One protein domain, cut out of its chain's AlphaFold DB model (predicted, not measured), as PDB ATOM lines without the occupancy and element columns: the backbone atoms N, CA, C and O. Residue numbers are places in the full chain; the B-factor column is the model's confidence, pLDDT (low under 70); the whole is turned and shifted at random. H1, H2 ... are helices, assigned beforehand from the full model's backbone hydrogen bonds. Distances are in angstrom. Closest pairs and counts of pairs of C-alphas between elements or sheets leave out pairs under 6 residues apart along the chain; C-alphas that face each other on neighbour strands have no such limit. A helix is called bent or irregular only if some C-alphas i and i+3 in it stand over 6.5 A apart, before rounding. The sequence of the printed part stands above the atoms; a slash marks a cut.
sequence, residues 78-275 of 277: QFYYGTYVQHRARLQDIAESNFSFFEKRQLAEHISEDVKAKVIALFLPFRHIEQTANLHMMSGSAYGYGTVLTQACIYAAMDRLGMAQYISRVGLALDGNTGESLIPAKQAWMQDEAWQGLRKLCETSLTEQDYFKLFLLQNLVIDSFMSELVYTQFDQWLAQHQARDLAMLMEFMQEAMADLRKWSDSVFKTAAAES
ATOM      1  N   GLN A  78     284.651 179.024 281.810       96.31
ATOM      2  CA  GLN A  78     285.856 179.852 281.961       96.31
ATOM      3  C   GLN A  78     286.469 180.262 280.609       96.31
ATOM      4  O   GLN A  78     287.686 180.411 280.482       96.31
ATOM      5  N   PHE A  79     285.629 180.431 279.582       97.69
ATOM      6  CA  PHE A  79     286.084 180.816 278.255       97.69
ATOM      7  C   PHE A  79     286.532 182.269 278.230       97.69
ATOM      8  O   PHE A  79     285.715 183.180 278.177       97.69
ATOM      9  N   TYR A  80     287.846 182.467 278.192       97.19
ATOM     10  CA  TYR A  80     288.459 183.604 277.510       97.19
ATOM     11  C   TYR A  80     288.910 183.185 276.107       97.19
ATOM     12  O   TYR A  80     288.908 181.992 275.785       97.19
ATOM     13  N   TYR A  81     289.334 184.147 275.280       98.50
ATOM     14  CA  TYR A  81     289.620 183.921 273.857       98.50
ATOM     15  C   TYR A  81     290.449 182.657 273.592       98.50
ATOM     16  O   TYR A  81     290.038 181.810 272.806       98.50
ATOM     17  N   GLY A  82     291.574 182.486 274.297       98.19
ATOM     18  CA  GLY A  82     292.468 181.341 274.110       98.19
ATOM     19  C   GLY A  82     291.794 179.995 274.384       98.19
ATOM     20  O   GLY A  82     291.853 179.094 273.552       98.19
ATOM     21  N   THR A  83     291.109 179.863 275.520       98.00
ATOM     22  CA  THR A  83     290.382 178.629 275.865       98.00
ATOM     23  C   THR A  83     289.197 178.362 274.942       98.00
ATOM     24  O   THR A  83     288.950 177.207 274.608       98.00
ATOM     25  N   TYR A  84     288.505 179.412 274.484       98.56
ATOM     26  CA  TYR A  84     287.402 179.290 273.532       98.56
ATOM     27  C   TYR A  84     287.891 178.708 272.201       98.56
ATOM     28  O   TYR A  84     287.398 177.665 271.769       98.56
ATOM     29  N   VAL A  85     288.913 179.313 271.582       98.50
ATOM     30  CA  VAL A  85     289.401 178.848 270.274       98.50
ATOM     31  C   VAL A  85     290.044 177.466 270.358       98.50
ATOM     32  O   VAL A  85     289.857 176.662 269.455       98.50
ATOM     33  N   GLN A  86     290.736 177.134 271.453       98.38
ATOM     34  CA  GLN A  86     291.280 175.787 271.666       98.38
ATOM     35  C   GLN A  86     290.178 174.735 271.812       98.38
ATOM     36  O   GLN A  86     290.316 173.608 271.336       98.38
ATOM     37  N   HIS A  87     289.081 175.081 272.488       97.81
ATOM     38  CA  HIS A  87     287.942 174.186 272.610       97.81
ATOM     39  C   HIS A  87     287.243 173.985 271.264       97.81
ATOM     40  O   HIS A  87     286.971 172.849 270.881       97.81
ATOM     41  N   ARG A  88     286.978 175.068 270.523       98.06
ATOM     42  CA  ARG A  88     286.329 174.989 269.208       98.06
ATOM     43  C   ARG A  88     287.208 174.348 268.140       98.06
ATOM     44  O   ARG A  88     286.669 173.621 267.319       98.06
ATOM     45  N   ALA A  89     288.530 174.498 268.206       98.50
ATOM     46  CA  ALA A  89     289.455 173.768 267.340       98.50
ATOM     47  C   ALA A  89     289.331 172.245 267.519       98.50
ATOM     48  O   ALA A  89     289.273 171.510 266.546       98.50
ATOM     49  N   ARG A  90     289.188 171.745 268.753       98.19
ATOM     50  CA  ARG A  90     288.968 170.302 268.960       98.19
ATOM     51  C   ARG A  90     287.629 169.827 268.393       98.19
ATOM     52  O   ARG A  90     287.579 168.767 267.784       98.19
ATOM     53  N   LEU A  91     286.559 170.605 268.581       97.62
ATOM     54  CA  LEU A  91     285.247 170.261 268.020       97.62
ATOM     55  C   LEU A  91     285.248 170.304 266.485       97.62
ATOM     56  O   LEU A  91     284.660 169.425 265.862       97.62
ATOM     57  N   GLN A  92     285.923 171.284 265.874       97.88
ATOM     58  CA  GLN A  92     286.004 171.378 264.415       97.88
ATOM     59  C   GLN A  92     286.845 170.241 263.824       97.88
ATOM     60  O   GLN A  92     286.444 169.674 262.820       97.88
ATOM     61  N   ASP A  93     287.939 169.822 264.473       98.44
ATOM     62  CA  ASP A  93     288.742 168.678 264.013       98.44
ATOM     63  C   ASP A  93     287.915 167.378 263.967       98.44
ATOM     64  O   ASP A  93     288.023 166.600 263.017       98.44
ATOM     65  N   ILE A  94     287.052 167.155 264.969       98.19
ATOM     66  CA  ILE A  94     286.117 166.016 264.996       98.19
ATOM     67  C   ILE A  94     285.100 166.141 263.860       98.19
ATOM     68  O   ILE A  94     284.911 165.191 263.100       98.19
ATOM     69  N   ALA A  95     284.490 167.319 263.702       98.12
ATOM     70  CA  ALA A  95     283.530 167.570 262.636       98.12
ATOM     71  C   ALA A  95     284.151 167.332 261.249       98.12
ATOM     72  O   ALA A  95     283.596 166.577 260.457       98.12
ATOM     73  N   GLU A  96     285.335 167.885 260.965       98.31
ATOM     74  CA  GLU A  96     286.043 167.651 259.700       98.31
ATOM     75  C   GLU A  96     286.354 166.172 259.480       98.31
ATOM     76  O   GLU A  96     286.214 165.671 258.361       98.31
ATOM     77  N   SER A  97     286.729 165.445 260.536       98.44
ATOM     78  CA  SER A  97     286.945 164.005 260.428       98.44
ATOM     79  C   SER A  97     285.656 163.256 260.075       98.44
ATOM     80  O   SER A  97     285.711 162.338 259.254       98.44
ATOM     81  N   ASN A  98     284.513 163.643 260.650       98.31
ATOM     82  CA  ASN A  98     283.206 163.061 260.337       98.31
ATOM     83  C   ASN A  98     282.788 163.368 258.892       98.31
ATOM     84  O   ASN A  98     282.410 162.453 258.162       98.31
ATOM     85  N   PHE A  99     282.923 164.622 258.443       98.31
ATOM     86  CA  PHE A  99     282.645 165.013 257.055       98.31
ATOM     87  C   PHE A  99     283.537 164.248 256.067       98.31
ATOM     88  O   PHE A  99     283.036 163.650 255.117       98.31
ATOM     89  N   SER A 100     284.846 164.182 256.327       98.00
ATOM     90  CA  SER A 100     285.785 163.438 255.481       98.00
ATOM     91  C   SER A 100     285.455 161.944 255.426       98.00
ATOM     92  O   SER A 100     285.540 161.325 254.364       98.00
ATOM     93  N   PHE A 101     285.056 161.349 256.554       98.12
ATOM     94  CA  PHE A 101     284.628 159.954 256.600       98.12
ATOM     95  C   PHE A 101     283.351 159.725 255.783       98.12
ATOM     96  O   PHE A 101     283.313 158.790 254.980       98.12
ATOM     97  N   PHE A 102     282.349 160.589 255.952       97.94
ATOM     98  CA  PHE A 102     281.072 160.525 255.245       97.94
ATOM     99  C   PHE A 102     281.260 160.579 253.721       97.94
ATOM    100  O   PHE A 102     280.736 159.729 252.998       97.94
ATOM    101  N   GLU A 103     282.085 161.512 253.239       96.38
ATOM    102  CA  GLU A 103     282.411 161.653 251.816       96.38
ATOM    103  C   GLU A 103     283.237 160.470 251.292       96.38
ATOM    104  O   GLU A 103     282.886 159.858 250.283       96.38
ATOM    105  N   LYS A 104     284.315 160.087 251.991       97.31
ATOM    106  CA  LYS A 104     285.209 158.994 251.565       97.31
ATOM    107  C   LYS A 104     284.487 157.653 251.453       97.31
ATOM    108  O   LYS A 104     284.892 156.801 250.662       97.31
ATOM    109  N   ARG A 105     283.474 157.434 252.290       97.38
ATOM    110  CA  ARG A 105     282.655 156.218 252.292       97.38
ATOM    111  C   ARG A 105     281.420 156.322 251.405       97.38
ATOM    112  O   ARG A 105     280.674 155.354 251.369       97.38
ATOM    113  N   GLN A 106     281.227 157.445 250.708       96.31
ATOM    114  CA  GLN A 106     280.084 157.674 249.823       96.31
ATOM    115  C   GLN A 106     278.748 157.428 250.542       96.31
ATOM    116  O   GLN A 106     277.797 156.926 249.951       96.31
ATOM    117  N   LEU A 107     278.652 157.785 251.832       96.88
ATOM    118  CA  LEU A 107     277.476 157.446 252.649       96.88
ATOM    119  C   LEU A 107     276.192 158.100 252.122       96.88
ATOM    120  O   LEU A 107     275.108 157.548 252.284       96.88
ATOM    121  N   ALA A 108     276.312 159.226 251.412       96.25
ATOM    122  CA  ALA A 108     275.198 159.840 250.699       96.25
ATOM    123  C   ALA A 108     274.553 158.906 249.653       96.25
ATOM    124  O   ALA A 108     273.349 159.003 249.430       96.25
ATOM    125  N   GLU A 109     275.302 157.996 249.019       95.81
ATOM    126  CA  GLU A 109     274.774 157.064 248.007       95.81
ATOM    127  C   GLU A 109     273.846 156.000 248.610       95.81
ATOM    128  O   GLU A 109     273.024 155.415 247.905       95.81
ATOM    129  N   HIS A 110     273.934 155.769 249.921       95.31
ATOM    130  CA  HIS A 110     273.071 154.832 250.644       95.31
ATOM    131  C   HIS A 110     271.766 155.467 251.137       95.31
ATOM    132  O   HIS A 110     270.871 154.759 251.597       95.31
ATOM    133  N   ILE A 111     271.629 156.790 251.018       97.00
ATOM    134  CA  ILE A 111     270.428 157.519 251.416       97.00
ATOM    135  C   ILE A 111     269.520 157.659 250.193       97.00
ATOM    136  O   ILE A 111     269.932 158.185 249.162       97.00
ATOM    137  N   SER A 112     268.266 157.217 250.310       97.31
ATOM    138  CA  SER A 112     267.284 157.376 249.227       97.31
ATOM    139  C   SER A 112     267.039 158.850 248.879       97.31
ATOM    140  O   SER A 112     267.051 159.715 249.761       97.31
ATOM    141  N   GLU A 113     266.747 159.132 247.610       96.81
ATOM    142  CA  GLU A 113     266.482 160.498 247.133       96.81
ATOM    143  C   GLU A 113     265.304 161.164 247.861       96.81
ATOM    144  O   GLU A 113     265.379 162.344 248.197       96.81
ATOM    145  N   ASP A 114     264.261 160.404 248.218       97.25
ATOM    146  CA  ASP A 114     263.130 160.914 249.005       97.25
ATOM    147  C   ASP A 114     263.565 161.406 250.394       97.25
ATOM    148  O   ASP A 114     263.084 162.429 250.893       97.25
ATOM    149  N   VAL A 115     264.500 160.695 251.033       97.69
ATOM    150  CA  VAL A 115     265.040 161.087 252.340       97.69
ATOM    151  C   VAL A 115     265.974 162.284 252.197       97.69
ATOM    152  O   VAL A 115     265.849 163.222 252.985       97.69
ATOM    153  N   LYS A 116     266.837 162.323 251.172       97.69
ATOM    154  CA  LYS A 116     267.666 163.507 250.879       97.69
ATOM    155  C   LYS A 116     266.803 164.746 250.660       97.69
ATOM    156  O   LYS A 116     267.051 165.771 251.287       97.69
ATOM    157  N   ALA A 117     265.751 164.642 249.850       96.94
ATOM    158  CA  ALA A 117     264.822 165.738 249.594       96.94
ATOM    159  C   ALA A 117     264.155 166.238 250.887       96.94
ATOM    160  O   ALA A 117     264.052 167.446 251.103       96.94
ATOM    161  N   LYS A 118     263.767 165.329 251.794       96.56
ATOM    162  CA  LYS A 118     263.239 165.700 253.116       96.56
ATOM    163  C   LYS A 118     264.280 166.388 253.995       96.56
ATOM    164  O   LYS A 118     263.950 167.394 254.607       96.56
ATOM    165  N   VAL A 119     265.524 165.911 254.039       97.75
ATOM    166  CA  VAL A 119     266.614 166.589 254.770       97.75
ATOM    167  C   VAL A 119     266.838 167.995 254.204       97.75
ATOM    168  O   VAL A 119     266.918 168.968 254.951       97.75
ATOM    169  N   ILE A 120     266.857 168.129 252.879       97.81
ATOM    170  CA  ILE A 120     267.010 169.414 252.192       97.81
ATOM    171  C   ILE A 120     265.869 170.378 252.542       97.81
ATOM    172  O   ILE A 120     266.126 171.546 252.826       97.81
ATOM    173  N   ALA A 121     264.623 169.905 252.562       96.31
ATOM    174  CA  ALA A 121     263.452 170.739 252.828       96.31
ATOM    175  C   ALA A 121     263.212 171.031 254.321       96.31
ATOM    176  O   ALA A 121     262.652 172.077 254.649       96.31
ATOM    177  N   LEU A 122     263.602 170.117 255.219       94.94
ATOM    178  CA  LEU A 122     263.236 170.160 256.641       94.94
ATOM    179  C   LEU A 122     264.407 170.472 257.580       94.94
ATOM    180  O   LEU A 122     264.171 170.983 258.668       94.94
ATOM    181  N   PHE A 123     265.652 170.195 257.185       97.69
ATOM    182  CA  PHE A 123     266.827 170.428 258.030       97.69
ATOM    183  C   PHE A 123     267.665 171.621 257.564       97.69
ATOM    184  O   PHE A 123     267.978 172.510 258.353       97.69
ATOM    185  N   LEU A 124     267.998 171.700 256.271       98.31
ATOM    186  CA  LEU A 124     268.866 172.773 255.771       98.31
ATOM    187  C   LEU A 124     268.347 174.203 256.029       98.31
ATOM    188  O   LEU A 124     269.185 175.080 256.267       98.31
ATOM    189  N   PRO A 125     267.026 174.491 256.040       98.56
ATOM    190  CA  PRO A 125     266.525 175.825 256.370       98.56
ATOM    191  C   PRO A 125     266.893 176.309 257.777       98.56
ATOM    192  O   PRO A 125     266.976 177.521 257.981       98.56
ATOM    193  N   PHE A 126     267.208 175.413 258.724       98.25
ATOM    194  CA  PHE A 126     267.654 175.806 260.066       98.25
ATOM    195  C   PHE A 126     268.928 176.659 260.055       98.25
ATOM    196  O   PHE A 126     269.123 177.452 260.972       98.25
ATOM    197  N   ARG A 127     269.735 176.635 258.984       98.62
ATOM    198  CA  ARG A 127     270.861 177.577 258.822       98.62
ATOM    199  C   ARG A 127     270.431 179.049 258.875       98.62
ATOM    200  O   ARG A 127     271.222 179.908 259.249       98.62
ATOM    201  N   HIS A 128     269.194 179.356 258.478       98.62
ATOM    202  CA  HIS A 128     268.649 180.713 258.530       98.62
ATOM    203  C   HIS A 128     268.274 181.106 259.963       98.62
ATOM    204  O   HIS A 128     268.475 182.255 260.345       98.62
ATOM    205  N   ILE A 129     267.825 180.142 260.770       98.44
ATOM    206  CA  ILE A 129     267.585 180.327 262.205       98.44
ATOM    207  C   ILE A 129     268.917 180.502 262.941       98.44
ATOM    208  O   ILE A 129     269.039 181.414 263.751       98.44
ATOM    209  N   GLU A 130     269.944 179.719 262.599       98.75
ATOM    210  CA  GLU A 130     271.294 179.903 263.149       98.75
ATOM    211  C   GLU A 130     271.896 181.267 262.764       98.75
ATOM    212  O   GLU A 130     272.518 181.933 263.591       98.75
ATOM    213  N   GLN A 131     271.641 181.766 261.550       98.69
ATOM    214  CA  GLN A 131     272.026 183.133 261.177       98.69
ATOM    215  C   GLN A 131     271.296 184.192 262.019       98.69
ATOM    216  O   GLN A 131     271.895 185.192 262.418       98.69
ATOM    217  N   THR A 132     270.014 183.996 262.320       98.75
ATOM    218  CA  THR A 132     269.284 184.877 263.240       98.75
ATOM    219  C   THR A 132     269.841 184.787 264.663       98.75
ATOM    220  O   THR A 132     270.049 185.817 265.301       98.75
ATOM    221  N   ALA A 133     270.170 183.586 265.140       98.81
ATOM    222  CA  ALA A 133     270.791 183.368 266.442       98.81
ATOM    223  C   ALA A 133     272.158 184.062 266.551       98.81
ATOM    224  O   ALA A 133     272.454 184.683 267.575       98.81
ATOM    225  N   ASN A 134     272.965 184.021 265.484       98.88
ATOM    226  CA  ASN A 134     274.204 184.789 265.375       98.88
ATOM    227  C   ASN A 134     273.943 186.282 265.627       98.88
ATOM    228  O   ASN A 134     274.584 186.870 266.497       98.88
ATOM    229  N   LEU A 135     272.961 186.874 264.943       98.88
ATOM    230  CA  LEU A 135     272.623 188.294 265.086       98.88
ATOM    231  C   LEU A 135     272.071 188.638 266.480       98.88
ATOM    232  O   LEU A 135     272.439 189.671 267.043       98.88
ATOM    233  N   HIS A 136     271.259 187.764 267.084       98.88
ATOM    234  CA  HIS A 136     270.816 187.926 268.473       98.88
ATOM    235  C   HIS A 136     272.006 187.988 269.440       98.88
ATOM    236  O   HIS A 136     272.063 188.855 270.313       98.88
ATOM    237  N   MET A 137     272.989 187.102 269.270       98.81
ATOM    238  CA  MET A 137     274.184 187.076 270.118       98.81
ATOM    239  C   MET A 137     275.125 188.252 269.833       98.81
ATOM    240  O   MET A 137     275.708 188.807 270.764       98.81
ATOM    241  N   MET A 138     275.220 188.711 268.580       98.75
ATOM    242  CA  MET A 138     275.930 189.951 268.248       98.75
ATOM    243  C   MET A 138     275.305 191.165 268.945       98.75
ATOM    244  O   MET A 138     276.046 191.999 269.458       98.75
ATOM    245  N   SER A 139     273.972 191.233 269.044       98.69
ATOM    246  CA  SER A 139     273.283 192.269 269.830       98.69
ATOM    247  C   SER A 139     273.710 192.228 271.303       98.69
ATOM    248  O   SER A 139     274.113 193.248 271.861       98.69
ATOM    249  N   GLY A 140     273.752 191.035 271.910       98.50
ATOM    250  CA  GLY A 140     274.260 190.845 273.274       98.50
ATOM    251  C   GLY A 140     275.734 191.225 273.450       98.50
ATOM    252  O   GLY A 140     276.110 191.757 274.489       98.50
ATOM    253  N   SER A 141     276.577 191.008 272.440       98.50
ATOM    254  CA  SER A 141     277.974 191.452 272.475       98.50
ATOM    255  C   SER A 141     278.121 192.967 272.333       98.50
ATOM    256  O   SER A 141     279.050 193.527 272.908       98.50
ATOM    257  N   ALA A 142     277.275 193.610 271.527       97.69
ATOM    258  CA  ALA A 142     277.386 195.030 271.208       97.69
ATOM    259  C   ALA A 142     276.751 195.928 272.278       97.69
ATOM    260  O   ALA A 142     277.272 197.005 272.561       97.69
ATOM    261  N   TYR A 143     275.631 195.486 272.854       98.00
ATOM    262  CA  TYR A 143     274.815 196.279 273.776       98.00
ATOM    263  C   TYR A 143     274.735 195.704 275.191       98.00
ATOM    264  O   TYR A 143     274.206 196.369 276.081       98.00
ATOM    265  N   GLY A 144     275.255 194.494 275.413       97.75
ATOM    266  CA  GLY A 144     275.387 193.926 276.750       97.75
ATOM    267  C   GLY A 144     276.339 194.726 277.633       97.75
ATOM    268  O   GLY A 144     277.199 195.457 277.144       97.75
ATOM    269  N   TYR A 145     276.197 194.567 278.949       97.81
ATOM    270  CA  TYR A 145     277.060 195.235 279.918       97.81
ATOM    271  C   TYR A 145     277.903 194.224 280.699       97.81
ATOM    272  O   TYR A 145     277.390 193.231 281.212       97.81
ATOM    273  N   GLY A 146     279.200 194.512 280.817       96.88
ATOM    274  CA  GLY A 146     280.178 193.682 281.512       96.88
ATOM    275  C   GLY A 146     280.862 192.697 280.566       96.88
ATOM    276  O   GLY A 146     280.212 191.926 279.858       96.88
ATOM    277  N   THR A 147     282.198 192.694 280.578       97.69
ATOM    278  CA  THR A 147     283.009 191.882 279.655       97.69
ATOM    279  C   THR A 147     282.735 190.381 279.784       97.69
ATOM    280  O   THR A 147     282.719 189.689 278.771       97.69
ATOM    281  N   VAL A 148     282.421 189.878 280.988       96.88
ATOM    282  CA  VAL A 148     282.040 188.468 281.205       96.88
ATOM    283  C   VAL A 148     280.850 188.048 280.333       96.88
ATOM    284  O   VAL A 148     280.872 186.961 279.754       96.88
ATOM    285  N   LEU A 149     279.829 188.900 280.221       98.06
ATOM    286  CA  LEU A 149     278.646 188.618 279.412       98.06
ATOM    287  C   LEU A 149     278.932 188.851 277.926       98.06
ATOM    288  O   LEU A 149     278.692 187.966 277.104       98.06
ATOM    289  N   THR A 150     279.474 190.020 277.575       98.38
ATOM    290  CA  THR A 150     279.634 190.427 276.171       98.38
ATOM    291  C   THR A 150     280.625 189.547 275.410       98.38
ATOM    292  O   THR A 150     280.365 189.203 274.256       98.38
ATOM    293  N   GLN A 151     281.711 189.093 276.051       98.19
ATOM    294  CA  GLN A 151     282.658 188.173 275.412       98.19
ATOM    295  C   GLN A 151     282.024 186.798 275.139       98.19
ATOM    296  O   GLN A 151     282.265 186.185 274.102       98.19
ATOM    297  N   ALA A 152     281.189 186.306 276.058       98.25
ATOM    298  CA  ALA A 152     280.526 185.022 275.888       98.25
ATOM    299  C   ALA A 152     279.455 185.099 274.788       98.25
ATOM    300  O   ALA A 152     279.328 184.167 273.995       98.25
ATOM    301  N   CYS A 153     278.770 186.242 274.665       98.75
ATOM    302  CA  CYS A 153     277.874 186.533 273.550       98.75
ATOM    303  C   CYS A 153     278.601 186.516 272.198       98.75
ATOM    304  O   CYS A 153     278.102 185.887 271.269       98.75
ATOM    305  N   ILE A 154     279.781 187.135 272.052       98.75
ATOM    306  CA  ILE A 154     280.479 187.090 270.752       98.75
ATOM    307  C   ILE A 154     280.962 185.679 270.404       98.75
ATOM    308  O   ILE A 154     280.874 185.278 269.247       98.75
ATOM    309  N   TYR A 155     281.407 184.892 271.388       98.69
ATOM    310  CA  TYR A 155     281.757 183.484 271.168       98.69
ATOM    311  C   TYR A 155     280.538 182.681 270.716       98.69
ATOM    312  O   TYR A 155     280.594 182.011 269.687       98.69
ATOM    313  N   ALA A 156     279.407 182.845 271.404       98.69
ATOM    314  CA  ALA A 156     278.151 182.228 271.007       98.69
ATOM    315  C   ALA A 156     277.730 182.646 269.595       98.69
ATOM    316  O   ALA A 156     277.341 181.794 268.808       98.69
ATOM    317  N   ALA A 157     277.857 183.924 269.229       98.88
ATOM    318  CA  ALA A 157     277.546 184.387 267.880       98.88
ATOM    319  C   ALA A 157     278.370 183.642 266.820       98.88
ATOM    320  O   ALA A 157     277.828 183.217 265.797       98.88
ATOM    321  N   MET A 158     279.671 183.470 267.056       98.81
ATOM    322  CA  MET A 158     280.551 182.770 266.119       98.81
ATOM    323  C   MET A 158     280.248 181.270 266.059       98.81
ATOM    324  O   MET A 158     280.287 180.698 264.972       98.81
ATOM    325  N   ASP A 159     279.849 180.657 267.175       98.75
ATOM    326  CA  ASP A 159     279.364 179.275 267.182       98.75
ATOM    327  C   ASP A 159     278.138 179.106 266.286       98.75
ATOM    328  O   ASP A 159     278.113 178.194 265.465       98.75
ATOM    329  N   ARG A 160     277.157 180.017 266.369       98.75
ATOM    330  CA  ARG A 160     275.958 179.992 265.509       98.75
ATOM    331  C   ARG A 160     276.296 180.126 264.031       98.75
ATOM    332  O   ARG A 160     275.725 179.428 263.198       98.75
ATOM    333  N   LEU A 161     277.265 180.979 263.695       98.75
ATOM    334  CA  LEU A 161     277.768 181.068 262.324       98.75
ATOM    335  C   LEU A 161     278.375 179.728 261.875       98.75
ATOM    336  O   LEU A 161     278.060 179.254 260.785       98.75
ATOM    337  N   GLY A 162     279.189 179.095 262.724       98.50
ATOM    338  CA  GLY A 162     279.743 177.763 262.470       98.50
ATOM    339  C   GLY A 162     278.661 176.692 262.296       98.50
ATOM    340  O   GLY A 162     278.719 175.902 261.358       98.50
ATOM    341  N   MET A 163     277.615 176.704 263.128       98.56
ATOM    342  CA  MET A 163     276.464 175.805 262.988       98.56
ATOM    343  C   MET A 163     275.740 176.026 261.653       98.56
ATOM    344  O   MET A 163     275.482 175.063 260.935       98.56
ATOM    345  N   ALA A 164     275.484 177.277 261.251       98.69
ATOM    346  CA  ALA A 164     274.884 177.591 259.951       98.69
ATOM    347  C   ALA A 164     275.741 177.090 258.770       98.69
ATOM    348  O   ALA A 164     275.209 176.610 257.759       98.69
ATOM    349  N   GLN A 165     277.070 177.178 258.894       98.69
ATOM    350  CA  GLN A 165     278.020 176.649 257.916       98.69
ATOM    351  C   GLN A 165     277.969 175.119 257.854       98.69
ATOM    352  O   GLN A 165     277.856 174.575 256.757       98.69
ATOM    353  N   TYR A 166     277.986 174.423 258.994       98.50
ATOM    354  CA  TYR A 166     277.900 172.961 259.023       98.50
ATOM    355  C   TYR A 166     276.553 172.442 258.519       98.50
ATOM    356  O   TYR A 166     276.542 171.520 257.709       98.50
ATOM    357  N   ILE A 167     275.434 173.086 258.872       98.50
ATOM    358  CA  ILE A 167     274.125 172.780 258.273       98.50
ATOM    359  C   ILE A 167     274.203 172.938 256.750       98.50
ATOM    360  O   ILE A 167     273.772 172.055 256.018       98.50
ATOM    361  N   SER A 168     274.812 174.016 256.244       98.62
ATOM    362  CA  SER A 168     274.989 174.197 254.795       98.62
ATOM    363  C   SER A 168     275.857 173.095 254.173       98.62
ATOM    364  O   SER A 168     275.533 172.600 253.096       98.62
ATOM    365  N   ARG A 169     276.927 172.670 254.853       98.25
ATOM    366  CA  ARG A 169     277.802 171.582 254.394       98.25
ATOM    367  C   ARG A 169     277.124 170.220 254.388       98.25
ATOM    368  O   ARG A 169     277.490 169.407 253.552       98.25
ATOM    369  N   VAL A 170     276.129 169.968 255.243       98.31
ATOM    370  CA  VAL A 170     275.297 168.756 255.123       98.31
ATOM    371  C   VAL A 170     274.616 168.717 253.754       98.31
ATOM    372  O   VAL A 170     274.622 167.679 253.107       98.31
ATOM    373  N   GLY A 171     274.101 169.852 253.269       97.69
ATOM    374  CA  GLY A 171     273.555 169.947 251.912       97.69
ATOM    375  C   GLY A 171     274.599 169.644 250.837       97.69
ATOM    376  O   GLY A 171     274.358 168.812 249.966       97.69
ATOM    377  N   LEU A 172     275.788 170.240 250.957       97.88
ATOM    378  CA  LEU A 172     276.898 169.997 250.029       97.88
ATOM    379  C   LEU A 172     277.336 168.524 250.009       97.88
ATOM    380  O   LEU A 172     277.552 167.947 248.949       97.88
ATOM    381  N   ALA A 173     277.402 167.879 251.173       97.31
ATOM    382  CA  ALA A 173     277.733 166.462 251.275       97.31
ATOM    383  C   ALA A 173     276.672 165.561 250.615       97.31
ATOM    384  O   ALA A 173     276.996 164.471 250.146       97.31
ATOM    385  N   LEU A 174     275.409 166.005 250.560       97.06
ATOM    386  CA  LEU A 174     274.312 165.278 249.917       97.06
ATOM    387  C   LEU A 174     274.236 165.493 248.400       97.06
ATOM    388  O   LEU A 174     273.735 164.609 247.706       97.06
ATOM    389  N   ASP A 175     274.711 166.633 247.890       95.75
ATOM    390  CA  ASP A 175     274.619 167.014 246.470       95.75
ATOM    391  C   ASP A 175     275.938 166.912 245.688       95.75
ATOM    392  O   ASP A 175     276.030 167.395 244.557       95.75
ATOM    393  N   GLY A 176     276.966 166.295 246.277       93.94
ATOM    394  CA  GLY A 176     278.275 166.142 245.641       93.94
ATOM    395  C   GLY A 176     279.072 167.447 245.556       93.94
ATOM    396  O   GLY A 176     279.837 167.635 244.613       93.94
ATOM    397  N   ASN A 177     278.909 168.337 246.540       94.25
ATOM    398  CA  ASN A 177     279.546 169.651 246.640       94.25
ATOM    399  C   ASN A 177     279.183 170.610 245.488       94.25
ATOM    400  O   ASN A 177     279.948 171.520 245.162       94.25
ATOM    401  N   THR A 178     278.008 170.436 244.884       95.75
ATOM    402  CA  THR A 178     277.508 171.307 243.808       95.75
ATOM    403  C   THR A 178     276.826 172.561 244.353       95.75
ATOM    404  O   THR A 178     276.825 173.603 243.695       95.75
ATOM    405  N   GLY A 179     276.262 172.493 245.564       94.31
ATOM    406  CA  GLY A 179     275.464 173.576 246.144       94.31
ATOM    407  C   GLY A 179     274.031 173.641 245.626       94.31
ATOM    408  O   GLY A 179     273.270 174.514 246.058       94.31
ATOM    409  N   GLU A 180     273.635 172.721 244.746       96.25
ATOM    410  CA  GLU A 180     272.283 172.651 244.201       96.25
ATOM    411  C   GLU A 180     271.241 172.399 245.290       96.25
ATOM    412  O   GLU A 180     270.156 172.966 245.212       96.25
ATOM    413  N   SER A 181     271.578 171.662 246.355       97.00
ATOM    414  CA  SER A 181     270.701 171.427 247.513       97.00
ATOM    415  C   SER A 181     270.338 172.707 248.273       97.00
ATOM    416  O   SER A 181     269.262 172.807 248.869       97.00
ATOM    417  N   LEU A 182     271.198 173.731 248.237       98.06
ATOM    418  CA  LEU A 182     270.987 174.978 248.978       98.06
ATOM    419  C   LEU A 182     269.917 175.870 248.338       98.06
ATOM    420  O   LEU A 182     269.375 176.752 249.017       98.06
ATOM    421  N   ILE A 183     269.619 175.656 247.053       98.00
ATOM    422  CA  ILE A 183     268.612 176.397 246.290       98.00
ATOM    423  C   ILE A 183     267.189 176.016 246.735       98.00
ATOM    424  O   ILE A 183     266.493 176.906 247.237       98.00
ATOM    425  N   PRO A 184     266.742 174.744 246.643       97.12
ATOM    426  CA  PRO A 184     265.421 174.342 247.111       97.12
ATOM    427  C   PRO A 184     265.277 174.512 248.627       97.12
ATOM    428  O   PRO A 184     264.210 174.915 249.075       97.12
ATOM    429  N   ALA A 185     266.341 174.331 249.422       98.25
ATOM    430  CA  ALA A 185     266.303 174.633 250.857       98.25
ATOM    431  C   ALA A 185     265.977 176.113 251.134       98.25
ATOM    432  O   ALA A 185     265.130 176.437 251.967       98.25
ATOM    433  N   LYS A 186     266.617 177.038 250.401       98.50
ATOM    434  CA  LYS A 186     266.287 178.466 250.498       98.50
ATOM    435  C   LYS A 186     264.875 178.740 249.982       98.50
ATOM    436  O   LYS A 186     264.176 179.560 250.564       98.50
ATOM    437  N   GLN A 187     264.446 178.078 248.911       98.06
ATOM    438  CA  GLN A 187     263.088 178.235 248.398       98.06
ATOM    439  C   GLN A 187     262.043 177.798 249.432       98.06
ATOM    440  O   GLN A 187     261.097 178.546 249.662       98.06
ATOM    441  N   ALA A 188     262.257 176.668 250.112       98.06
ATOM    442  CA  ALA A 188     261.402 176.198 251.198       98.06
ATOM    443  C   ALA A 188     261.315 177.239 252.325       98.06
ATOM    444  O   ALA A 188     260.220 177.663 252.677       98.06
ATOM    445  N   TRP A 189     262.453 177.759 252.803       98.62
ATOM    446  CA  TRP A 189     262.465 178.849 253.791       98.62
ATOM    447  C   TRP A 189     261.643 180.070 253.344       98.62
ATOM    448  O   TRP A 189     260.904 180.672 254.126       98.62
ATOM    449  N   MET A 190     261.766 180.449 252.071       98.56
ATOM    450  CA  MET A 190     261.147 181.661 251.538       98.56
ATOM    451  C   MET A 190     259.655 181.515 251.219       98.56
ATOM    452  O   MET A 190     258.964 182.532 251.224       98.56
ATOM    453  N   GLN A 191     259.179 180.311 250.886       98.06
ATOM    454  CA  GLN A 191     257.868 180.116 250.249       98.06
ATOM    455  C   GLN A 191     256.990 179.050 250.913       98.06
ATOM    456  O   GLN A 191     255.771 179.153 250.812       98.06
ATOM    457  N   ASP A 192     257.565 178.040 251.565       98.25
ATOM    458  CA  ASP A 192     256.786 176.959 252.175       98.25
ATOM    459  C   ASP A 192     256.093 177.462 253.448       98.25
ATOM    460  O   ASP A 192     256.728 178.056 254.329       98.25
ATOM    461  N   GLU A 193     254.786 177.222 253.540       98.12
ATOM    462  CA  GLU A 193     253.933 177.632 254.654       98.12
ATOM    463  C   GLU A 193     254.460 177.127 256.005       98.12
ATOM    464  O   GLU A 193     254.438 177.876 256.985       98.12
ATOM    465  N   ALA A 194     255.029 175.916 256.044       96.69
ATOM    466  CA  ALA A 194     255.567 175.314 257.263       96.69
ATOM    467  C   ALA A 194     256.682 176.162 257.905       96.69
ATOM    468  O   ALA A 194     256.828 176.178 259.129       96.69
ATOM    469  N   TRP A 195     257.440 176.913 257.098       98.31
ATOM    470  CA  TRP A 195     258.543 177.755 257.567       98.31
ATOM    471  C   TRP A 195     258.134 179.189 257.898       98.31
ATOM    472  O   TRP A 195     258.854 179.870 258.633       98.31
ATOM    473  N   GLN A 196     256.988 179.672 257.409       98.56
ATOM    474  CA  GLN A 196     256.663 181.100 257.500       98.56
ATOM    475  C   GLN A 196     256.451 181.578 258.941       98.56
ATOM    476  O   GLN A 196     256.781 182.720 259.259       98.56
ATOM    477  N   GLY A 197     255.980 180.709 259.843       98.19
ATOM    478  CA  GLY A 197     255.885 181.022 261.272       98.19
ATOM    479  C   GLY A 197     257.249 181.319 261.906       98.19
ATOM    480  O   GLY A 197     257.431 182.366 262.530       98.19
ATOM    481  N   LEU A 198     258.230 180.434 261.693       97.62
ATOM    482  CA  LEU A 198     259.598 180.600 262.203       97.62
ATOM    483  C   LEU A 198     260.334 181.747 261.511       97.62
ATOM    484  O   LEU A 198     261.025 182.520 262.173       97.62
ATOM    485  N   ARG A 199     260.145 181.908 260.199       98.69
ATOM    486  CA  ARG A 199     260.713 183.027 259.448       98.69
ATOM    487  C   ARG A 199     260.196 184.367 259.957       98.69
ATOM    488  O   ARG A 199     261.000 185.248 260.244       98.69
ATOM    489  N   LYS A 200     258.882 184.502 260.154       98.69
ATOM    490  CA  LYS A 200     258.284 185.703 260.748       98.69
ATOM    491  C   LYS A 200     258.828 185.966 262.149       98.69
ATOM    492  O   LYS A 200     259.126 187.117 262.457       98.69
ATOM    493  N   LEU A 201     258.960 184.933 262.988       98.62
ATOM    494  CA  LEU A 201     259.551 185.065 264.323       98.62
ATOM    495  C   LEU A 201     260.973 185.631 264.238       98.62
ATOM    496  O   LEU A 201     261.259 186.615 264.914       98.62
ATOM    497  N   CYS A 202     261.815 185.059 263.374       98.62
ATOM    498  CA  CYS A 202     263.192 185.497 263.160       98.62
ATOM    499  C   CYS A 202     263.273 186.935 262.633       98.62
ATOM    500  O   CYS A 202     264.032 187.748 263.145       98.62
ATOM    501  N   GLU A 203     262.490 187.282 261.614       98.75
ATOM    502  CA  GLU A 203     262.499 188.634 261.043       98.75
ATOM    503  C   GLU A 203     261.968 189.674 262.043       98.75
ATOM    504  O   GLU A 203     262.517 190.770 262.149       98.75
ATOM    505  N   THR A 204     260.940 189.323 262.821       98.69
ATOM    506  CA  THR A 204     260.379 190.213 263.848       98.69
ATOM    507  C   THR A 204     261.364 190.411 264.995       98.69
ATOM    508  O   THR A 204     261.551 191.539 265.448       98.69
ATOM    509  N   SER A 205     262.020 189.345 265.461       98.62
ATOM    510  CA  SER A 205     262.986 189.445 266.554       98.62
ATOM    511  C   SER A 205     264.177 190.327 266.184       98.62
ATOM    512  O   SER A 205     264.616 191.104 267.017       98.62
ATOM    513  N   LEU A 206     264.626 190.339 264.926       98.44
ATOM    514  CA  LEU A 206     265.701 191.235 264.469       98.44
ATOM    515  C   LEU A 206     265.370 192.738 264.559       98.44
ATOM    516  O   LEU A 206     266.260 193.568 264.376       98.44
ATOM    517  N   THR A 207     264.119 193.105 264.851       98.25
ATOM    518  CA  THR A 207     263.724 194.495 265.134       98.25
ATOM    519  C   THR A 207     263.793 194.861 266.624       98.25
ATOM    520  O   THR A 207     263.805 196.047 266.962       98.25
ATOM    521  N   GLU A 208     263.882 193.870 267.517       98.31
ATOM    522  CA  GLU A 208     263.981 194.060 268.966       98.31
ATOM    523  C   GLU A 208     265.331 194.679 269.354       98.31
ATOM    524  O   GLU A 208     266.385 194.308 268.839       98.31
ATOM    525  N   GLN A 209     265.292 195.638 270.278       97.38
ATOM    526  CA  GLN A 209     266.462 196.399 270.719       97.38
ATOM    527  C   GLN A 209     266.955 195.971 272.104       97.38
ATOM    528  O   GLN A 209     268.102 196.259 272.447       97.38
ATOM    529  N   ASP A 210     266.112 195.302 272.898       98.50
ATOM    530  CA  ASP A 210     266.516 194.714 274.172       98.50
ATOM    531  C   ASP A 210     267.316 193.426 273.929       98.50
ATOM    532  O   ASP A 210     266.778 192.369 273.577       98.50
ATOM    533  N   TYR A 211     268.630 193.515 274.134       98.31
ATOM    534  CA  TYR A 211     269.530 192.393 273.891       98.31
ATOM    535  C   TYR A 211     269.274 191.208 274.835       98.31
ATOM    536  O   TYR A 211     269.527 190.070 274.442       98.31
ATOM    537  N   PHE A 212     268.780 191.429 276.061       98.56
ATOM    538  CA  PHE A 212     268.522 190.343 277.010       98.56
ATOM    539  C   PHE A 212     267.217 189.625 276.665       98.56
ATOM    540  O   PHE A 212     267.124 188.404 276.780       98.56
ATOM    541  N   LYS A 213     266.223 190.353 276.146       98.44
ATOM    542  CA  LYS A 213     265.015 189.747 275.578       98.44
ATOM    543  C   LYS A 213     265.344 188.870 274.370       98.44
ATOM    544  O   LYS A 213     264.831 187.756 274.275       98.44
ATOM    545  N   LEU A 214     266.240 189.326 273.493       98.81
ATOM    546  CA  LEU A 214     266.782 188.508 272.401       98.81
ATOM    547  C   LEU A 214     267.567 187.302 272.918       98.81
ATOM    548  O   LEU A 214     267.411 186.193 272.406       98.81
ATOM    549  N   PHE A 215     268.380 187.507 273.954       98.69
ATOM    550  CA  PHE A 215     269.140 186.448 274.605       98.69
ATOM    551  C   PHE A 215     268.234 185.352 275.173       98.69
ATOM    552  O   PHE A 215     268.501 184.171 274.948       98.69
ATOM    553  N   LEU A 216     267.147 185.735 275.844       98.56
ATOM    554  CA  LEU A 216     266.126 184.829 276.365       98.56
ATOM    555  C   LEU A 216     265.383 184.119 275.235       98.56
ATOM    556  O   LEU A 216     265.296 182.891 275.235       98.56
ATOM    557  N   LEU A 217     264.880 184.871 274.253       98.69
ATOM    558  CA  LEU A 217     264.160 184.304 273.114       98.69
ATOM    559  C   LEU A 217     265.003 183.242 272.404       98.69
ATOM    560  O   LEU A 217     264.510 182.150 272.133       98.69
ATOM    561  N   GLN A 218     266.274 183.540 272.133       98.75
ATOM    562  CA  GLN A 218     267.148 182.603 271.448       98.75
ATOM    563  C   GLN A 218     267.515 181.414 272.338       98.75
ATOM    564  O   GLN A 218     267.184 180.281 272.003       98.75
ATOM    565  N   ASN A 219     268.189 181.669 273.464       98.38
ATOM    566  CA  ASN A 219     268.874 180.615 274.213       98.38
ATOM    567  C   ASN A 219     267.954 179.790 275.113       98.38
ATOM    568  O   ASN A 219     268.330 178.685 275.498       98.38
ATOM    569  N   LEU A 220     266.779 180.313 275.476       97.81
ATOM    570  CA  LEU A 220     265.801 179.569 276.267       97.81
ATOM    571  C   LEU A 220     264.680 179.022 275.394       97.81
ATOM    572  O   LEU A 220     264.363 177.841 275.491       97.81
ATOM    573  N   VAL A 221     264.063 179.857 274.556       97.88
ATOM    574  CA  VAL A 221     262.850 179.455 273.831       97.88
ATOM    575  C   VAL A 221     263.208 178.699 272.555       97.88
ATOM    576  O   VAL A 221     262.965 177.497 272.476       97.88
ATOM    577  N   ILE A 222     263.808 179.377 271.570       98.12
ATOM    578  CA  ILE A 222     264.092 178.796 270.248       98.12
ATOM    579  C   ILE A 222     264.995 177.571 270.395       98.12
ATOM    580  O   ILE A 222     264.667 176.501 269.893       98.12
ATOM    581  N   ASP A 223     266.084 177.694 271.145       97.94
ATOM    582  CA  ASP A 223     267.060 176.623 271.321       97.94
ATOM    583  C   ASP A 223     266.509 175.376 272.022       97.94
ATOM    584  O   ASP A 223     266.943 174.261 271.717       97.94
ATOM    585  N   SER A 224     265.554 175.528 272.946       96.62
ATOM    586  CA  SER A 224     264.908 174.378 273.590       96.62
ATOM    587  C   SER A 224     264.063 173.602 272.587       96.62
ATOM    588  O   SER A 224     264.175 172.378 272.517       96.62
ATOM    589  N   PHE A 225     263.284 174.308 271.763       96.50
ATOM    590  CA  PHE A 225     262.524 173.679 270.682       96.50
ATOM    591  C   PHE A 225     263.439 173.067 269.622       96.50
ATOM    592  O   PHE A 225     263.184 171.952 269.189       96.50
ATOM    593  N   MET A 226     264.526 173.743 269.249       94.62
ATOM    594  CA  MET A 226     265.536 173.216 268.326       94.62
ATOM    595  C   MET A 226     266.169 171.926 268.849       94.62
ATOM    596  O   MET A 226     266.299 170.954 268.110       94.62
ATOM    597  N   SER A 227     266.528 171.897 270.135       94.00
ATOM    598  CA  SER A 227     267.148 170.724 270.761       94.00
ATOM    599  C   SER A 227     266.235 169.500 270.721       94.00
ATOM    600  O   SER A 227     266.688 168.395 270.430       94.00
ATOM    601  N   GLU A 228     264.947 169.703 270.979       96.25
ATOM    602  CA  GLU A 228     263.952 168.635 270.944       96.25
ATOM    603  C   GLU A 228     263.594 168.236 269.502       96.25
ATOM    604  O   GLU A 228     263.685 167.073 269.120       96.25
ATOM    605  N   LEU A 229     263.230 169.199 268.656       95.69
ATOM    606  CA  LEU A 229     262.756 168.924 267.302       95.69
ATOM    607  C   LEU A 229     263.864 168.370 266.399       95.69
ATOM    608  O   LEU A 229     263.646 167.389 265.692       95.69
ATOM    609  N   VAL A 230     265.047 168.989 266.409       93.75
ATOM    610  CA  VAL A 230     266.126 168.675 265.461       93.75
ATOM    611  C   VAL A 230     267.047 167.598 266.018       93.75
ATOM    612  O   VAL A 230     267.262 166.567 265.387       93.75
ATOM    613  N   TYR A 231     267.580 167.805 267.218       92.38
ATOM    614  CA  TYR A 231     268.614 166.917 267.753       92.38
ATOM    615  C   TYR A 231     268.056 165.703 268.506       92.38
ATOM    616  O   TYR A 231     268.830 164.832 268.891       92.38
ATOM    617  N   THR A 232     266.732 165.611 268.681       94.94
ATOM    618  CA  THR A 232     266.072 164.430 269.264       94.94
ATOM    619  C   THR A 232     265.104 163.778 268.276       94.94
ATOM    620  O   THR A 232     265.325 162.643 267.858       94.94
ATOM    621  N   GLN A 233     264.039 164.469 267.864       96.56
ATOM    622  CA  GLN A 233     262.987 163.857 267.040       96.56
ATOM    623  C   GLN A 233     263.420 163.635 265.588       96.56
ATOM    624  O   GLN A 233     263.186 162.559 265.035       96.56
ATOM    625  N   PHE A 234     264.073 164.616 264.963       95.94
ATOM    626  CA  PHE A 234     264.569 164.464 263.597       95.94
ATOM    627  C   PHE A 234     265.709 163.436 263.512       95.94
ATOM    628  O   PHE A 234     265.716 162.633 262.584       95.94
ATOM    629  N   ASP A 235     266.594 163.363 264.511       94.69
ATOM    630  CA  ASP A 235     267.598 162.289 264.608       94.69
ATOM    631  C   ASP A 235     266.956 160.886 264.668       94.69
ATOM    632  O   ASP A 235     267.315 159.984 263.904       94.69
ATOM    633  N   GLN A 236     265.914 160.712 265.489       96.25
ATOM    634  CA  GLN A 236     265.141 159.463 265.531       96.25
ATOM    635  C   GLN A 236     264.468 159.156 264.188       96.25
ATOM    636  O   GLN A 236     264.454 158.002 263.746       96.25
ATOM    637  N   TRP A 237     263.929 160.177 263.520       97.31
ATOM    638  CA  TRP A 237     263.334 160.033 262.197       97.31
ATOM    639  C   TRP A 237     264.373 159.568 261.163       97.31
ATOM    640  O   TRP A 237     264.099 158.626 260.418       97.31
ATOM    641  N   LEU A 238     265.585 160.135 261.166       96.62
ATOM    642  CA  LEU A 238     266.692 159.704 260.304       96.62
ATOM    643  C   LEU A 238     267.059 158.234 260.534       96.62
ATOM    644  O   LEU A 238     267.255 157.484 259.573       96.62
ATOM    645  N   ALA A 239     267.100 157.795 261.794       95.62
ATOM    646  CA  ALA A 239     267.378 156.403 262.134       95.62
ATOM    647  C   ALA A 239     266.320 155.437 261.569       95.62
ATOM    648  O   ALA A 239     266.667 154.364 261.074       95.62
ATOM    649  N   GLN A 240     265.042 155.826 261.584       97.06
ATOM    650  CA  GLN A 240     263.939 155.032 261.025       97.06
ATOM    651  C   GLN A 240     263.949 154.976 259.488       97.06
ATOM    652  O   GLN A 240     263.376 154.054 258.909       97.06
ATOM    653  N   HIS A 241     264.613 155.929 258.827       96.69
ATOM    654  CA  HIS A 241     264.631 156.080 257.367       96.69
ATOM    655  C   HIS A 241     266.001 155.764 256.744       96.69
ATOM    656  O   HIS A 241     266.313 156.249 255.659       96.69
ATOM    657  N   GLN A 242     266.817 154.939 257.415       95.19
ATOM    658  CA  GLN A 242     268.138 154.499 256.935       95.19
ATOM    659  C   GLN A 242     269.105 155.659 256.619       95.19
ATOM    660  O   GLN A 242     269.970 155.539 255.761       95.19
ATOM    661  N   ALA A 243     268.982 156.782 257.332       96.25
ATOM    662  CA  ALA A 243     269.829 157.966 257.168       96.25
ATOM    663  C   ALA A 243     270.568 158.344 258.461       96.25
ATOM    664  O   ALA A 243     270.945 159.498 258.665       96.25
ATOM    665  N   ARG A 244     270.792 157.361 259.345       94.75
ATOM    666  CA  ARG A 244     271.486 157.547 260.630       94.75
ATOM    667  C   ARG A 244     272.900 158.106 260.466       94.75
ATOM    668  O   ARG A 244     273.377 158.805 261.351       94.75
ATOM    669  N   ASP A 245     273.544 157.844 259.335       94.38
ATOM    670  CA  ASP A 245     274.880 158.361 259.035       94.38
ATOM    671  C   ASP A 245     274.924 159.895 258.944       94.38
ATOM    672  O   ASP A 245     275.996 160.472 259.066       94.38
ATOM    673  N   LEU A 246     273.789 160.590 258.805       96.12
ATOM    674  CA  LEU A 246     273.752 162.055 258.896       96.12
ATOM    675  C   LEU A 246     273.941 162.575 260.330       96.12
ATOM    676  O   LEU A 246     274.336 163.726 260.506       96.12
ATOM    677  N   ALA A 247     273.719 161.744 261.353       94.31
ATOM    678  CA  ALA A 247     273.856 162.141 262.753       94.31
ATOM    679  C   ALA A 247     275.281 162.609 263.097       94.31
ATOM    680  O   ALA A 247     275.445 163.603 263.804       94.31
ATOM    681  N   MET A 248     276.315 161.971 262.531       96.06
ATOM    682  CA  MET A 248     277.713 162.377 262.768       96.06
ATOM    683  C   MET A 248     278.030 163.771 262.208       96.06
ATOM    684  O   MET A 248     278.918 164.452 262.714       96.06
ATOM    685  N   LEU A 249     277.292 164.225 261.189       97.44
ATOM    686  CA  LEU A 249     277.450 165.571 260.630       97.44
ATOM    687  C   LEU A 249     276.774 166.644 261.498       97.44
ATOM    688  O   LEU A 249     277.027 167.831 261.311       97.44
ATOM    689  N   MET A 250     275.928 166.233 262.449       95.81
ATOM    690  CA  MET A 250     275.233 167.112 263.393       95.81
ATOM    691  C   MET A 250     275.893 167.161 264.779       95.81
ATOM    692  O   MET A 250     275.461 167.933 265.634       95.81
ATOM    693  N   GLU A 251     276.946 166.373 265.009       95.12
ATOM    694  CA  GLU A 251     277.607 166.235 266.315       95.12
ATOM    695  C   GLU A 251     278.184 167.564 266.826       95.12
ATOM    696  O   GLU A 251     277.991 167.914 267.990       95.12
ATOM    697  N   PHE A 252     278.796 168.364 265.941       97.00
ATOM    698  CA  PHE A 252     279.297 169.698 266.293       97.00
ATOM    699  C   PHE A 252     278.199 170.572 266.904       97.00
ATOM    700  O   PHE A 252     278.413 171.215 267.932       97.00
ATOM    701  N   MET A 253     277.021 170.593 266.274       96.25
ATOM    702  CA  MET A 253     275.910 171.420 266.722       96.25
ATOM    703  C   MET A 253     275.407 170.960 268.092       96.25
ATOM    704  O   MET A 253     275.170 171.802 268.953       96.25
ATOM    705  N   GLN A 254     275.300 169.650 268.328       95.00
ATOM    706  CA  GLN A 254     274.855 169.110 269.617       95.00
ATOM    707  C   GLN A 254     275.814 169.472 270.760       95.00
ATOM    708  O   GLN A 254     275.380 170.000 271.787       95.00
ATOM    709  N   GLU A 255     277.118 169.260 270.563       96.12
ATOM    710  CA  GLU A 255     278.147 169.576 271.563       96.12
ATOM    711  C   GLU A 255     278.227 171.084 271.838       96.12
ATOM    712  O   GLU A 255     278.215 171.531 272.990       96.12
ATOM    713  N   ALA A 256     278.234 171.905 270.784       96.25
ATOM    714  CA  ALA A 256     278.264 173.352 270.943       96.25
ATOM    715  C   ALA A 256     276.976 173.884 271.606       96.25
ATOM    716  O   ALA A 256     277.061 174.755 272.472       96.25
ATOM    717  N   MET A 257     275.798 173.329 271.297       95.50
ATOM    718  CA  MET A 257     274.542 173.675 271.975       95.50
ATOM    719  C   MET A 257     274.553 173.304 273.461       95.50
ATOM    720  O   MET A 257     274.072 174.081 274.290       95.50
ATOM    721  N   ALA A 258     275.131 172.159 273.831       95.31
ATOM    722  CA  ALA A 258     275.274 171.765 275.230       95.31
ATOM    723  C   ALA A 258     276.170 172.746 276.011       95.31
ATOM    724  O   ALA A 258     275.840 173.138 277.134       95.31
ATOM    725  N   ASP A 259     277.275 173.193 275.409       95.06
ATOM    726  CA  ASP A 259     278.135 174.229 275.984       95.06
ATOM    727  C   ASP A 259     277.416 175.572 276.129       95.06
ATOM    728  O   ASP A 259     277.565 176.246 277.152       95.06
ATOM    729  N   LEU A 260     276.671 175.992 275.106       97.06
ATOM    730  CA  LEU A 260     275.916 177.243 275.135       97.06
ATOM    731  C   LEU A 260     274.847 177.212 276.227       97.06
ATOM    732  O   LEU A 260     274.748 178.174 276.987       97.06
ATOM    733  N   ARG A 261     274.147 176.082 276.386       96.75
ATOM    734  CA  ARG A 261     273.143 175.884 277.437       96.75
ATOM    735  C   ARG A 261     273.728 176.001 278.843       96.75
ATOM    736  O   ARG A 261     273.157 176.682 279.687       96.75
ATOM    737  N   LYS A 262     274.893 175.395 279.113       96.06
ATOM    738  CA  LYS A 262     275.555 175.505 280.433       96.06
ATOM    739  C   LYS A 262     275.800 176.962 280.830       96.06
ATOM    740  O   LYS A 262     275.665 177.317 282.001       96.06
ATOM    741  N   TRP A 263     276.185 177.795 279.867       97.62
ATOM    742  CA  TRP A 263     276.398 179.219 280.093       97.62
ATOM    743  C   TRP A 263     275.086 179.997 280.195       97.62
ATOM    744  O   TRP A 263     274.915 180.740 281.162       97.62
ATOM    745  N   SER A 264     274.147 179.815 279.263       98.06
ATOM    746  CA  SER A 264     272.882 180.553 279.284       98.06
ATOM    747  C   SER A 264     272.064 180.250 280.539       98.06
ATOM    748  O   SER A 264     271.583 181.182 281.176       98.06
ATOM    749  N   ASP A 265     272.017 178.994 280.991       97.88
ATOM    750  CA  ASP A 265     271.369 178.606 282.250       97.88
ATOM    751  C   ASP A 265     271.989 179.314 283.464       97.88
ATOM    752  O   ASP A 265     271.275 179.712 284.386       97.88
ATOM    753  N   SER A 266     273.316 179.478 283.487       97.88
ATOM    754  CA  SER A 266     274.027 180.214 284.543       97.88
ATOM    755  C   SER A 266     273.621 181.691 284.556       97.88
ATOM    756  O   SER A 266     273.336 182.252 285.618       97.88
ATOM    757  N   VAL A 267     273.526 182.309 283.374       98.19
ATOM    758  CA  VAL A 267     273.074 183.698 283.213       98.19
ATOM    759  C   VAL A 267     271.618 183.849 283.656       98.19
ATOM    760  O   VAL A 267     271.336 184.705 284.492       98.19
ATOM    761  N   PHE A 268     270.709 182.989 283.184       97.88
ATOM    762  CA  PHE A 268     269.291 183.043 283.550       97.88
ATOM    763  C   PHE A 268     269.068 182.855 285.047       97.88
ATOM    764  O   PHE A 268     268.321 183.622 285.647       97.88
ATOM    765  N   LYS A 269     269.742 181.882 285.674       97.44
ATOM    766  CA  LYS A 269     269.645 181.661 287.126       97.44
ATOM    767  C   LYS A 269     270.121 182.869 287.920       97.44
ATOM    768  O   LYS A 269     269.509 183.202 288.925       97.44
ATOM    769  N   THR A 270     271.202 183.505 287.474       97.75
ATOM    770  CA  THR A 270     271.744 184.694 288.139       97.75
ATOM    771  C   THR A 270     270.788 185.876 287.997       97.75
ATOM    772  O   THR A 270     270.441 186.481 289.002       97.75
ATOM    773  N   ALA A 271     270.298 186.154 286.784       97.12
ATOM    774  CA  ALA A 271     269.357 187.248 286.542       97.12
ATOM    775  C   ALA A 271     268.040 187.051 287.309       97.12
ATOM    776  O   ALA A 271     267.568 187.963 287.974       97.12
ATOM    777  N   ALA A 272     267.475 185.841 287.280       96.75
ATOM    778  CA  ALA A 272     266.223 185.534 287.972       96.75
ATOM    779  C   ALA A 272     266.345 185.555 289.507       96.75
ATOM    780  O   ALA A 272     265.337 185.674 290.196       96.75
ATOM    781  N   ALA A 273     267.556 185.392 290.050       97.19
ATOM    782  CA  ALA A 273     267.807 185.460 291.489       97.19
ATOM    783  C   ALA A 273     268.098 186.884 291.988       97.19
ATOM    784  O   ALA A 273     268.080 187.102 293.198       97.19
ATOM    785  N   GLU A 274     268.380 187.829 291.086       96.69
ATOM    786  CA  GLU A 274     268.746 189.206 291.429       96.69
ATOM    787  C   GLU A 274     267.580 189.958 292.078       96.69
ATOM    788  O   GLU A 274     267.747 190.636 293.092       96.69
ATOM    789  N   SER A 275     266.382 189.835 291.500       92.69
ATOM    790  CA  SER A 275     265.193 190.538 291.973       92.69
ATOM    791  C   SER A 275     263.904 189.794 291.606       92.69
ATOM    792  O   SER A 275     263.906 188.889 290.777       92.69
TER     793      SER A 275
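AT A GLANCE: This is residues 78 to 275 of the 277 residues of the protein "Phenol hydroxylase" of Kaistia algarum (UniProt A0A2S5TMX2). Five long helices, H1, H4, H5, H8 and H9, run lengthwise in a bundle: H4, H5, H9 and H8 make a four-sided core, and H1 packs on its H5 and H9 side. H7 lies beyond H4, the short helices H2, H3 and H6 gather toward the end where H1 and H5 finish, and residues 269 to 275 stick out at the other end. The printed part has 198 residues with nine named helices, H1 to H9 in order along the chain, and no named strand; the class is all helix. It is compact, with a radius of gyration of the C-alphas of 17.3 A and spans of 54 by 38 by 27 A.

IN THESE COORDINATES: H1, residues 81 to 104, begins at C-alpha 81 (289.620, 183.921, 273.857) and is 33.7 A long. H2 is residues 107 to 110 and H3 residues 113 to 122. H4, residues 126 to 143, measures 25.7 A, and H5, residues 147 to 175, measures 42.3 A. H6 is residues 182 to 191. H7, residues 193 to 205, is only just irregular, with C-alphas 194 and 197 7.0 A apart. H8, residues 211 to 240, is 39.9 A long with a kink of 25 degrees near residue 224. H9, residues 244 to 274, is 44.3 A long, ends at C-alpha 274 (268.746, 189.206, 291.429), has a kink of 47 degrees near residue 251, and is irregular, with C-alphas 249 and 252 7.2 A apart.

HOW THE PARTS SIT: H5 is the hub, touching four helices. H1 touches it at a shallow tilt of 8 degrees, the same way; the closest C-alphas, of Glu 103 and Ala 173, are 6.7 A apart. H4 and H5 form a hairpin at 16 degrees, with closest C-alphas Arg 127 and Ala 164 at 4.2 A. H9 touches H5 with residues 246 to 260 alone, Met 163 and Met 253 having the closest C-alphas at 5.8 A. H6 only just touches H5, with 3 pairs of C-alphas within 8 A, the closest those of Gly 171 and Leu 182 at 6.4 A. H8 and H9 are a hairpin at 30 degrees, with closest C-alphas Leu 238 and Arg 244 at 5.3 A. H8 touches H4 with residues 211 to 218 alone, and H5 and H8 are apart. H3 touches H6 at a steep tilt of 52 degrees, with closest C-alphas Ala 121 and Ala 185 at 5.2 A. H7 touches H4, with closest C-alphas Thr 132 and Cys 202 at 6.1 A. Every O i to N i+4 pair is within hydrogen-bond range in H1, H3, H4 and H6; the counts are 23 of 25 in H5, 7 of 9 in H7, 20 of 26 in H8 and 21 of 27 in H9, and H2 is too short for such a pair.

THE WHOLE: The C-alphas of Glu 109 and Ser 275, the two farthest apart, are 56.1 A apart. The printed part has no cut, no link is long, and no printed residue has a pLDDT under 70.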